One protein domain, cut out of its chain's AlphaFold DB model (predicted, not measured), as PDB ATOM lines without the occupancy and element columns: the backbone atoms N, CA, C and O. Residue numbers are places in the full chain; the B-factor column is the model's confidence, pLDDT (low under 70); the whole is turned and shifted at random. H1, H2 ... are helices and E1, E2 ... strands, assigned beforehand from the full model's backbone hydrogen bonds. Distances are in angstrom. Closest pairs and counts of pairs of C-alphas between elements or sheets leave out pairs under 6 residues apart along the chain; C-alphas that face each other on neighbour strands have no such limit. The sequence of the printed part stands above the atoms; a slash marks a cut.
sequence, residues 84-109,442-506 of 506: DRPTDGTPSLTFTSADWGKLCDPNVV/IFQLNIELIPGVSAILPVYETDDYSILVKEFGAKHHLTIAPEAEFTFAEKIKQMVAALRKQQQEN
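What this domain is: This is residues 84 to 109 and 442 to 506 of the 506 residues of an uncharacterized protein of Absidia glauca (UniProt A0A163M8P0). A small three-stranded sheet has a long helix, H3, slanting over one face, with H2 beside E3 on that same face and the short H1 at the sheet's level. H3 runs past the sheet, and residues 501 to 506 stick out. The 91 printed residues hold three named strands and three named helices, in the order E1 H1 E2 E3 H2 H3; the mixed sheet has order E1, E2, E3. The class is mixed, helices and strands, in two layers, helices on one face of a sheet. The whole is compact, with a radius of gyration of the C-alphas of 13.4 A, and spans 42 by 26 by 21 A.

How they stand to each other: Inner strand E2, residues 442 to 450, is parallel to E1, residues 92 to 95, with N 93 and O 444 at 2.9 A. E2 and E3, residues 453 to 460, form an antiparallel hairpin, with N 447 and O 455 at 2.8 A. H3, residues 482 to 505, lies over E2, slantwise at 37 degrees on the local plane, at a height of 10.0 A over the sheet; that plane is only just fitted, to 6 C-alphas. H2, residues 465 to 475, touches residues 485 to 493 of H3 alone, at a steep tilt of 56 degrees, opposite ways; their closest C-alphas, Tyr 465 and Ala 489, are 4.9 A apart. H1, residues 97 to 103, only just touches H3, with 3 pairs of C-alphas within 8 A, the closest being Leu 103 and Ala 484 at 6.1 A. H1 and H2 are apart. In H1, H2 and H3 every O i to N i+4 pair is within hydrogen-bond range.

Where its parts are: E1 measures 9.9 A from C-alpha 92 at (22.269, 24.517, 26.188), H1 9.9 A, E2 25.0 A, E3 23.0 A, H2 14.8 A and H3 35.2 A, to C-alpha 505 at (23.288, 30.045, 45.562).

The domain as a whole: The C-alphas of Val 109 and Asn 506 are farthest apart, at 42.7 A. Residues 110 to 441 are not printed, and C-alphas 109 and 442 are 30.8 A apart across the cut. Of the links printed whole, none is long. The pLDDT is under 70 at residues 84 to 88 and 103 to 109.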
ATOM      1  N   ASP A  84      22.878  32.652  28.988       60.66
ATOM      2  CA  ASP A  84      22.195  32.674  27.688       60.66
ATOM      3  C   ASP A  84      21.204  31.504  27.582       60.66
ATOM      4  O   ASP A  84      21.463  30.453  26.994       60.66
ATOM      5  N   ARG A  85      20.039  31.675  28.217       54.94
ATOM      6  CA  ARG A  85      18.945  30.697  28.216       54.94
ATOM      7  C   ARG A  85      18.277  30.616  26.836       54.94
ATOM      8  O   ARG A  85      17.665  31.593  26.403       54.94
ATOM      9  N   PRO A  86      18.270  29.440  26.183       60.22
ATOM     10  CA  PRO A  86      17.404  29.190  25.038       60.22
ATOM     11  C   PRO A  86      15.928  29.229  25.453       60.22
ATOM     12  O   PRO A  86      15.572  28.916  26.593       60.22
ATOM     13  N   THR A  87      15.049  29.536  24.500       56.34
ATOM     14  CA  THR A  87      13.590  29.639  24.688       56.34
ATOM     15  C   THR A  87      12.918  28.367  25.218       56.34
ATOM     16  O   THR A  87      11.824  28.458  25.766       56.34
ATOM     17  N   ASP A  88      13.571  27.203  25.125       66.00
ATOM     18  CA  ASP A  88      13.054  25.916  25.618       66.00
ATOM     19  C   ASP A  88      13.349  25.649  27.109       66.00
ATOM     20  O   ASP A  88      13.085  24.558  27.620       66.00
ATOM     21  N   GLY A  89      13.918  26.620  27.832       79.19
ATOM     22  CA  GLY A  89      14.116  26.559  29.287       79.19
ATOM     23  C   GLY A  89      15.158  25.542  29.767       79.19
ATOM     24  O   GLY A  89      15.480  25.517  30.953       79.19
ATOM     25  N   THR A  90      15.717  24.732  28.865       81.62
ATOM     26  CA  THR A  90      16.848  23.848  29.156       81.62
ATOM     27  C   THR A  90      18.136  24.579  28.787       81.62
ATOM     28  O   THR A  90      18.279  24.969  27.627       81.62
ATOM     29  N   PRO A  91      19.076  24.778  29.724       84.00
ATOM     30  CA  PRO A  91      20.351  25.393  29.388       84.00
ATOM     31  C   PRO A  91      21.067  24.537  28.335       84.00
ATOM     32  O   PRO A  91      21.171  23.313  28.477       84.00
ATOM     33  N   SER A  92      21.517  25.175  27.254       86.06
ATOM     34  CA  SER A  92      22.269  24.517  26.188       86.06
ATOM     35  C   SER A  92      23.697  25.032  26.165       86.06
ATOM     36  O   SER A  92      23.909  26.239  26.091       86.06
ATOM     37  N   LEU A  93      24.664  24.125  26.167       88.25
ATOM     38  CA  LEU A  93      26.076  24.462  26.063       88.25
ATOM     39  C   LEU A  93      26.583  24.074  24.682       88.25
ATOM     40  O   LEU A  93      26.410  22.925  24.282       88.25
ATOM     41  N   THR A  94      27.225  24.990  23.963       86.75
ATOM     42  CA  THR A  94      27.790  24.673  22.646       86.75
ATOM     43  C   THR A  94      29.293  24.454  22.760       86.75
ATOM     44  O   THR A  94      30.009  25.330  23.235       86.75
ATOM     45  N   PHE A  95      29.768  23.290  22.317       87.50
ATOM     46  CA  PHE A  95      31.188  23.004  22.134       87.50
ATOM     47  C   PHE A  95      31.540  23.201  20.667       87.50
ATOM     48  O   PHE A  95      30.951  22.555  19.797       87.50
ATOM     49  N   THR A  96      32.503  24.081  20.400       87.19
ATOM     50  CA  THR A  96      33.012  24.284  19.041       87.19
ATOM     51  C   THR A  96      33.854  23.089  18.604       87.19
ATOM     52  O   THR A  96      34.412  22.368  19.439       87.19
ATOM     53  N   SER A  97      34.027  22.905  17.292       83.62
ATOM     54  CA  SER A  97      34.909  21.846  16.781       83.62
ATOM     55  C   SER A  97      36.352  21.973  17.292       83.62
ATOM     56  O   SER A  97      37.070  20.978  17.384       83.62
ATOM     57  N   ALA A  98      36.791  23.193  17.626       83.31
ATOM     58  CA  ALA A  98      38.113  23.450  18.188       83.31
ATOM     59  C   ALA A  98      38.236  22.926  19.627       83.31
ATOM     60  O   ALA A  98      39.238  22.299  19.959       83.31
ATOM     61  N   ASP A  99      37.211  23.122  20.458       81.31
ATOM     62  CA  ASP A  99      37.185  22.599  21.830       81.31
ATOM     63  C   ASP A  99      37.031  21.080  21.838       81.31
ATOM     64  O   ASP A  99      37.680  20.381  22.618       81.31
ATOM     65  N   TRP A 100      36.231  20.555  20.908       76.94
ATOM     66  CA  TRP A 100      36.100  19.119  20.695       76.94
ATOM     67  C   TRP A 100      37.431  18.474  20.296       76.94
ATOM     68  O   TRP A 100      37.786  17.418  20.814       76.94
ATOM     69  N   GLY A 101      38.209  19.141  19.438       76.50
ATOM     70  CA  GLY A 101      39.548  18.702  19.049       76.50
ATOM     71  C   GLY A 101      40.581  18.721  20.182       76.50
ATOM     72  O   GLY A 101      41.579  18.022  20.076       76.50
ATOM     73  N   LYS A 102      40.353  19.481  21.263       79.81
ATOM     74  CA  LYS A 102      41.190  19.434  22.479       79.81
ATOM     75  C   LYS A 102      40.803  18.281  23.408       79.81
ATOM     76  O   LYS A 102      41.642  17.791  24.154       79.81
ATOM     77  N   LEU A 103      39.529  17.885  23.389       69.69
ATOM     78  CA  LEU A 103      38.995  16.781  24.195       69.69
ATOM     79  C   LEU A 103      39.246  15.419  23.546       69.69
ATOM     80  O   LEU A 103      39.461  14.428  24.241       69.69
ATOM     81  N   CYS A 104      39.210  15.364  22.218       64.81
ATOM     82  CA  CYS A 104      39.587  14.184  21.464       64.81
ATOM     83  C   CYS A 104      41.108  14.136  21.335       64.81
ATOM     84  O   CYS A 104      41.728  15.120  20.948       64.81
ATOM     85  N   ASP A 105      41.705  12.982  21.634       58.78
ATOM     86  CA  ASP A 105      43.122  12.723  21.368       58.78
ATOM     87  C   ASP A 105      43.470  13.192  19.935       58.78
ATOM     88  O   ASP A 105      42.737  12.848  19.003       58.78
ATOM     89  N   PRO A 106      44.556  13.963  19.724       60.28
ATOM     90  CA  PRO A 106      44.997  14.401  18.396       60.28
ATOM     91  C   PRO A 106      45.128  13.260  17.374       60.28
ATOM     92  O   PRO A 106      45.077  13.491  16.165       60.28
ATOM     93  N   ASN A 107      45.300  12.023  17.850       54.72
ATOM     94  CA  ASN A 107      45.385  10.820  17.028       54.72
ATOM     95  C   ASN A 107      44.018  10.227  16.653       54.72
ATOM     96  O   ASN A 107      43.946   9.337  15.797       54.72
ATOM     97  N   VAL A 108      42.925  10.714  17.247       57.69
ATOM     98  CA  VAL A 108      41.558  10.407  16.827       57.69
ATOM     99  C   VAL A 108      41.311  11.135  15.516       57.69
ATOM    100  O   VAL A 108      40.775  12.237  15.427       57.69
ATOM    101  N   VAL A 109      41.704  10.466  14.439       55.72
ATOM    102  CA  VAL A 109      41.246  10.814  13.106       55.72
ATOM    103  C   VAL A 109      39.746  10.539  13.097       55.72
ATOM    104  O   VAL A 109      39.326   9.392  12.913       55.72
ATOM    105  N   ILE A 442      19.042  17.888  32.688       94.94
ATOM    106  CA  ILE A 442      19.624  19.026  33.407       94.94
ATOM    107  C   ILE A 442      20.058  20.094  32.400       94.94
ATOM    108  O   ILE A 442      19.719  21.264  32.548       94.94
ATOM    109  N   PHE A 443      20.794  19.677  31.369       96.00
ATOM    110  CA  PHE A 443      21.248  20.528  30.275       96.00
ATOM    111  C   PHE A 443      21.468  19.707  29.003       96.00
ATOM    112  O   PHE A 443      21.530  18.474  29.034       96.00
ATOM    113  N   GLN A 444      21.582  20.395  27.871       96.19
ATOM    114  CA  GLN A 444      21.902  19.784  26.582       96.19
ATOM    115  C   GLN A 444      23.255  20.290  26.088       96.19
ATOM    116  O   GLN A 444      23.505  21.492  26.079       96.19
ATOM    117  N   LEU A 445      24.126  19.380  25.664       96.12
ATOM    118  CA  LEU A 445      25.389  19.731  25.021       96.12
ATOM    119  C   LEU A 445      25.212  19.685  23.507       96.12
ATOM    120  O   LEU A 445      24.917  18.630  22.956       96.12
ATOM    121  N   ASN A 446      25.405  20.810  22.832       95.56
ATOM    122  CA  ASN A 446      25.480  20.895  21.384       95.56
ATOM    123  C   ASN A 446      26.951  20.781  20.963       95.56
ATOM    124  O   ASN A 446      27.721  21.728  21.092       95.56
ATOM    125  N   ILE A 447      27.356  19.596  20.524       95.44
ATOM    126  CA  ILE A 447      28.750  19.263  20.233       95.44
ATOM    127  C   ILE A 447      28.963  19.362  18.728       95.44
ATOM    128  O   ILE A 447      28.414  18.559  17.974       95.44
ATOM    129  N   GLU A 448      29.752  20.331  18.275       95.25
ATOM    130  CA  GLU A 448      30.150  20.437  16.873       95.25
ATOM    131  C   GLU A 448      31.258  19.421  16.560       95.25
ATOM    132  O   GLU A 448      32.408  19.568  16.969       95.25
ATOM    133  N   LEU A 449      30.903  18.358  15.836       91.81
ATOM    134  CA  LEU A 449      31.811  17.251  15.516       91.81
ATOM    135  C   LEU A 449      32.793  17.634  14.402       91.81
ATOM    136  O   LEU A 449      33.963  17.260  14.432       91.81
ATOM    137  N   ILE A 450      32.289  18.366  13.410       89.62
ATOM    138  CA  ILE A 450      33.021  18.977  12.297       89.62
ATOM    139  C   ILE A 450      32.325  20.302  11.950       89.62
ATOM    140  O   ILE A 450      31.135  20.421  12.243       89.62
ATOM    141  N   PRO A 451      33.005  21.268  11.299       91.81
ATOM    142  CA  PRO A 451      32.401  22.551  10.943       91.81
ATOM    143  C   PRO A 451      31.030  22.398  10.268       91.81
ATOM    144  O   PRO A 451      30.924  21.821   9.182       91.81
ATOM    145  N   GLY A 452      29.980  22.889  10.929       92.19
ATOM    146  CA  GLY A 452      28.595  22.833  10.447       92.19
ATOM    147  C   GLY A 452      27.835  21.519  10.688       92.19
ATOM    148  O   GLY A 452      26.681  21.416  10.270       92.19
ATOM    149  N   VAL A 453      28.423  20.523  11.361       93.56
ATOM    150  CA  VAL A 453      27.718  19.309  11.809       93.56
ATOM    151  C   VAL A 453      27.815  19.197  13.320       93.56
ATOM    152  O   VAL A 453      28.880  18.908  13.868       93.56
ATOM    153  N   SER A 454      26.677  19.367  13.988       95.81
ATOM    154  CA  SER A 454      26.575  19.242  15.435       95.81
ATOM    155  C   SER A 454      25.676  18.088  15.869       95.81
ATOM    156  O   SER A 454      24.819  17.604  15.124       95.81
ATOM    157  N   ALA A 455      25.909  17.610  17.085       96.50
ATOM    158  CA  ALA A 455      25.153  16.550  17.719       96.50
ATOM    159  C   ALA A 455      24.740  16.987  19.124       96.50
ATOM    160  O   ALA A 455      25.542  17.529  19.881       96.50
ATOM    161  N   ILE A 456      23.477  16.738  19.468       96.25
ATOM    162  CA  ILE A 456      22.922  17.090  20.774       96.25
ATOM    163  C   ILE A 456      23.057  15.890  21.710       96.25
ATOM    164  O   ILE A 456      22.528  14.810  21.428       96.25
ATOM    165  N   LEU A 457      23.734  16.097  22.836       97.31
ATOM    166  CA  LEU A 457      23.862  15.142  23.927       97.31
ATOM    167  C   LEU A 457      23.047  15.633  25.136       97.31
ATOM    168  O   LEU A 457      23.487  16.548  25.838       97.31
ATOM    169  N   PRO A 458      21.851  15.068  25.385       96.81
ATOM    170  CA  PRO A 458      21.089  15.378  26.587       96.81
ATOM    171  C   PRO A 458      21.778  14.763  27.809       96.81
ATOM    172  O   PRO A 458      22.067  13.568  27.820       96.81
ATOM    173  N   VAL A 459      22.027  15.576  28.837       97.00
ATOM    174  CA  VAL A 459      22.637  15.133  30.096       97.00
ATOM    175  C   VAL A 459      21.563  15.071  31.176       97.00
ATOM    176  O   VAL A 459      20.885  16.064  31.463       97.00
ATOM    177  N   TYR A 460      21.401  13.894  31.777       96.44
ATOM    178  CA  TYR A 460      20.446  13.651  32.854       96.44
ATOM    179  C   TYR A 460      21.162  13.504  34.197       96.44
ATOM    180  O   TYR A 460      22.333  13.148  34.268       96.44
ATOM    181  N   GLU A 461      20.436  13.766  35.282       92.88
ATOM    182  CA  GLU A 461      21.003  13.810  36.634       92.88
ATOM    183  C   GLU A 461      21.450  12.457  37.185       92.88
ATOM    184  O   GLU A 461      22.370  12.373  37.998       92.88
ATOM    185  N   THR A 462      20.776  11.403  36.745       92.81
ATOM    186  CA  THR A 462      20.980  10.035  37.221       92.81
ATOM    187  C   THR A 462      21.915   9.231  36.329       92.81
ATOM    188  O   THR A 462      22.092   8.038  36.567       92.81
ATOM    189  N   ASP A 463      22.441   9.834  35.265       95.50
ATOM    190  CA  ASP A 463      23.219   9.105  34.275       95.50
ATOM    191  C   ASP A 463      24.667   8.917  34.732       95.50
ATOM    192  O   ASP A 463      25.293   9.809  35.306       95.50
ATOM    193  N   ASP A 464      25.219   7.743  34.430       97.44
ATOM    194  CA  ASP A 464      26.661   7.532  34.466       97.44
ATOM    195  C   ASP A 464      27.269   8.184  33.221       97.44
ATOM    196  O   ASP A 464      27.065   7.720  32.095       97.44
ATOM    197  N   TYR A 465      28.020   9.268  33.421       97.44
ATOM    198  CA  TYR A 465      28.606  10.046  32.330       97.44
ATOM    199  C   TYR A 465      29.569   9.226  31.463       97.44
ATOM    200  O   TYR A 465      29.692   9.500  30.273       97.44
ATOM    201  N   SER A 466      30.196   8.183  32.014       97.44
ATOM    202  CA  SER A 466      31.080   7.291  31.251       97.44
ATOM    203  C   SER A 466      30.278   6.474  30.237       97.44
ATOM    204  O   SER A 466      30.665   6.341  29.075       97.44
ATOM    205  N   ILE A 467      29.119   5.960  30.664       97.00
ATOM    206  CA  ILE A 467      28.195   5.218  29.799       97.00
ATOM    207  C   ILE A 467      27.570   6.169  28.780       97.00
ATOM    208  O   ILE A 467      27.527   5.839  27.598       97.00
ATOM    209  N   LEU A 468      27.162   7.364  29.212       97.06
ATOM    210  CA  LEU A 468      26.560   8.382  28.354       97.06
ATOM    211  C   LEU A 468      27.486   8.772  27.190       97.06
ATOM    212  O   LEU A 468      27.058   8.796  26.035       97.06
ATOM    213  N   VAL A 469      28.766   9.032  27.472       97.00
ATOM    214  CA  VAL A 469      29.771   9.365  26.448       97.00
ATOM    215  C   VAL A 469      30.008   8.192  25.498       97.00
ATOM    216  O   VAL A 469      30.073   8.383  24.282       97.00
ATOM    217  N   LYS A 470      30.082   6.970  26.026       97.12
ATOM    218  CA  LYS A 470      30.265   5.760  25.219       97.12
ATOM    219  C   LYS A 470      29.070   5.486  24.303       97.12
ATOM    220  O   LYS A 470      29.248   5.166  23.128       97.12
ATOM    221  N   GLU A 471      27.850   5.637  24.814       96.75
ATOM    222  CA  GLU A 471      26.617   5.523  24.030       96.75
ATOM    223  C   GLU A 471      26.528   6.619  22.970       96.75
ATOM    224  O   GLU A 471      26.154   6.338  21.832       96.75
ATOM    225  N   PHE A 472      26.933   7.848  23.302       97.06
ATOM    226  CA  PHE A 472      27.024   8.944  22.343       97.06
ATOM    227  C   PHE A 472      28.018   8.629  21.217       97.06
ATOM    228  O   PHE A 472      27.666   8.736  20.038       97.06
ATOM    229  N   GLY A 473      29.219   8.154  21.557       95.88
ATOM    230  CA  GLY A 473      30.215   7.720  20.580       95.88
ATOM    231  C   GLY A 473      29.684   6.612  19.667       95.88
ATOM    232  O   GLY A 473      29.761   6.720  18.442       95.88
ATOM    233  N   ALA A 474      29.036   5.595  20.242       96.12
ATOM    234  CA  ALA A 474      28.422   4.506  19.486       96.12
ATOM    235  C   ALA A 474      27.286   4.986  18.564       96.12
ATOM    236  O   ALA A 474      27.226   4.582  17.399       96.12
ATOM    237  N   LYS A 475      26.413   5.874  19.058       95.69
ATOM    238  CA  LYS A 475      25.255   6.417  18.333       95.69
ATOM    239  C   LYS A 475      25.662   7.282  17.141       95.69
ATOM    240  O   LYS A 475      25.007   7.228  16.105       95.69
ATOM    241  N   HIS A 476      26.735   8.056  17.279       95.12
ATOM    242  CA  HIS A 476      27.240   8.939  16.225       95.12
ATOM    243  C   HIS A 476      28.382   8.319  15.405       95.12
ATOM    244  O   HIS A 476      28.962   8.993  14.555       95.12
ATOM    245  N   HIS A 477      28.683   7.032  15.618       94.38
ATOM    246  CA  HIS A 477      29.781   6.311  14.966       94.38
ATOM    247  C   HIS A 477      31.150   6.996  15.131       94.38
ATOM    248  O   HIS A 477      32.000   6.952  14.239       94.38
ATOM    249  N   LEU A 478      31.368   7.625  16.284       94.44
ATOM    250  CA  LEU A 478      32.628   8.254  16.647       94.44
ATOM    251  C   LEU A 478      33.541   7.210  17.284       94.44
ATOM    252  O   LEU A 478      33.121   6.410  18.116       94.44
ATOM    253  N   THR A 479      34.807   7.209  16.879       93.50
ATOM    254  CA  THR A 479      35.843   6.403  17.533       93.50
ATOM    255  C   THR A 479      36.541   7.300  18.541       93.50
ATOM    256  O   THR A 479      37.396   8.085  18.150       93.50
ATOM    257  N   ILE A 480      36.140   7.229  19.807       93.12
ATOM    258  CA  ILE A 480      36.728   8.024  20.889       93.12
ATOM    259  C   ILE A 480      37.771   7.149  21.594       93.12
ATOM    260  O   ILE A 480      37.540   5.961  21.823       93.12
ATOM    261  N   ALA A 481      38.952   7.698  21.881       95.31
ATOM    262  CA  ALA A 481      39.957   6.983  22.663       95.31
ATOM    263  C   ALA A 481      39.455   6.800  24.112       95.31
ATOM    264  O   ALA A 481      38.860   7.736  24.643       95.31
ATOM    265  N   PRO A 482      39.721   5.668  24.792       95.25
ATOM    266  CA  PRO A 482      39.243   5.448  26.164       95.25
ATOM    267  C   PRO A 482      39.645   6.553  27.158       95.25
ATOM    268  O   PRO A 482      38.875   6.908  28.047       95.25
ATOM    269  N   GLU A 483      40.830   7.145  26.985       94.50
ATOM    270  CA  GLU A 483      41.308   8.275  27.797       94.50
ATOM    271  C   GLU A 483      40.497   9.559  27.545       94.50
ATOM    272  O   GLU A 483      40.172  10.297  28.480       94.50
ATOM    273  N   ALA A 484      40.106   9.798  26.289       93.31
ATOM    274  CA  ALA A 484      39.240  10.909  25.907       93.31
ATOM    275  C   ALA A 484      37.793  10.690  26.385       93.31
ATOM    276  O   ALA A 484      37.156  11.641  26.833       93.31
ATOM    277  N   GLU A 485      37.289   9.447  26.371       95.62
ATOM    278  CA  GLU A 485      35.980   9.107  26.953       95.62
ATOM    279  C   GLU A 485      35.938   9.461  28.446       95.62
ATOM    280  O   GLU A 485      35.002  10.122  28.899       95.62
ATOM    281  N   PHE A 486      36.980   9.084  29.196       96.31
ATOM    282  CA  PHE A 486      37.094   9.391  30.622       96.31
ATOM    283  C   PHE A 486      37.198  10.898  30.885       96.31
ATOM    284  O   PHE A 486      36.472  11.438  31.718       96.31
ATOM    285  N   THR A 487      38.059  11.594  30.140       95.56
ATOM    286  CA  THR A 487      38.254  13.045  30.290       95.56
ATOM    287  C   THR A 487      36.971  13.814  29.971       95.56
ATOM    288  O   THR A 487      36.606  14.750  30.686       95.56
ATOM    289  N   PHE A 488      36.242  13.397  28.932       95.94
ATOM    290  CA  PHE A 488      34.975  14.017  28.568       95.94
ATOM    291  C   PHE A 488      33.892  13.759  29.625       95.94
ATOM    292  O   PHE A 488      33.190  14.692  30.017       95.94
ATOM    293  N   ALA A 489      33.806  12.539  30.162       96.88
ATOM    294  CA  ALA A 489      32.892  12.208  31.255       96.88
ATOM    295  C   ALA A 489      33.181  13.023  32.533       96.88
ATOM    296  O   ALA A 489      32.255  13.578  33.130       96.88
ATOM    297  N   GLU A 490      34.451  13.167  32.925       96.94
ATOM    298  CA  GLU A 490      34.853  14.011  34.060       96.94
ATOM    299  C   GLU A 490      34.525  15.490  33.815       96.94
ATOM    300  O   GLU A 490      34.036  16.174  34.717       96.94
ATOM    301  N   LYS A 491      34.674  15.989  32.581       95.62
ATOM    302  CA  LYS A 491      34.256  17.356  32.249       95.62
ATOM    303  C   LYS A 491      32.745  17.535  32.402       95.62
ATOM    304  O   LYS A 491      32.321  18.514  33.010       95.62
ATOM    305  N   ILE A 492      31.927  16.594  31.920       96.31
ATOM    306  CA  ILE A 492      30.463  16.630  32.111       96.31
ATOM    307  C   ILE A 492      30.118  16.659  33.601       96.31
ATOM    308  O   ILE A 492      29.317  17.487  34.033       96.31
ATOM    309  N   LYS A 493      30.778  15.822  34.402       96.31
ATOM    310  CA  LYS A 493      30.600  15.777  35.854       96.31
ATOM    311  C   LYS A 493      30.944  17.107  36.531       96.31
ATOM    312  O   LYS A 493      30.177  17.562  37.379       96.31
ATOM    313  N   GLN A 494      32.036  17.762  36.130       96.06
ATOM    314  CA  GLN A 494      32.397  19.101  36.616       96.06
ATOM    315  C   GLN A 494      31.337  20.147  36.249       96.06
ATOM    316  O   GLN A 494      30.964  20.956  37.094       96.06
ATOM    317  N   MET A 495      30.807  20.103  35.023       95.00
ATOM    318  CA  MET A 495      29.745  21.017  34.585       95.00
ATOM    319  C   MET A 495      28.454  20.819  35.383       95.00
ATOM    320  O   MET A 495      27.854  21.795  35.826       95.00
ATOM    321  N   VAL A 496      28.055  19.568  35.634       95.44
ATOM    322  CA  VAL A 496      26.895  19.254  36.485       95.44
ATOM    323  C   VAL A 496      27.116  19.754  37.915       95.44
ATOM    324  O   VAL A 496      26.204  20.321  38.511       95.44
ATOM    325  N   ALA A 497      28.317  19.570  38.472       95.88
ATOM    326  CA  ALA A 497      28.649  20.045  39.813       95.88
ATOM    327  C   ALA A 497      28.595  21.580  39.911       95.88
ATOM    328  O   ALA A 497      27.996  22.107  40.847       95.88
ATOM    329  N   ALA A 498      29.153  22.289  38.926       94.75
ATOM    330  CA  ALA A 498      29.103  23.748  38.855       94.75
ATOM    331  C   ALA A 498      27.660  24.263  38.746       94.75
ATOM    332  O   ALA A 498      27.266  25.166  39.480       94.75
ATOM    333  N   LEU A 499      26.846  23.631  37.899       93.62
ATOM    334  CA  LEU A 499      25.442  23.994  37.731       93.62
ATOM    335  C   LEU A 499      24.621  23.735  39.003       93.62
ATOM    336  O   LEU A 499      23.771  24.543  39.362       93.62
ATOM    337  N   ARG A 500      24.888  22.635  39.723       94.25
ATOM    338  CA  ARG A 500      24.264  22.375  41.031       94.25
ATOM    339  C   ARG A 500      24.663  23.413  42.071       94.25
ATOM    340  O   ARG A 500      23.801  23.852  42.820       94.25
ATOM    341  N   LYS A 501      25.934  23.820  42.104       96.12
ATOM    342  CA  LYS A 501      26.402  24.881  43.004       96.12
ATOM    343  C   LYS A 501      25.667  26.198  42.725       96.12
ATOM    344  O   LYS A 501      25.132  26.799  43.647       96.12
ATOM    345  N   GLN A 502      25.526  26.574  41.454       94.00
ATOM    346  CA  GLN A 502      24.784  27.774  41.051       94.00
ATOM    347  C   GLN A 502      23.292  27.720  41.441       94.00
ATOM    348  O   GLN A 502      22.686  28.750  41.724       94.00
ATOM    349  N   GLN A 503      22.690  26.527  41.462       91.94
ATOM    350  CA  GLN A 503      21.309  26.327  41.924       91.94
ATOM    351  C   GLN A 503      21.154  26.352  43.449       91.94
ATOM    352  O   GLN A 503      20.028  26.426  43.918       91.94
ATOM    353  N   GLN A 504      22.239  26.224  44.216       94.94
ATOM    354  CA  GLN A 504      22.212  26.355  45.679       94.94
ATOM    355  C   GLN A 504      22.394  27.806  46.128       94.94
ATOM    356  O   GLN A 504      21.976  28.161  47.225       94.94
ATOM    357  N   GLU A 505      23.045  28.623  45.298       94.62
ATOM    358  CA  GLU A 505      23.288  30.045  45.562       94.62
ATOM    359  C   GLU A 505      22.099  30.941  45.166       94.62
ATOM    360  O   GLU A 505      22.013  32.070  45.646       94.62
ATOM    361  N   ASN A 506      21.183  30.442  44.326       87.56
ATOM    362  CA  ASN A 506      19.908  31.090  43.987       87.56
ATOM    363  C   ASN A 506      18.747  30.419  44.718       87.56
ATOM    364  O   ASN A 506      17.788  31.140  45.070       87.56
TER     365      ASN A 506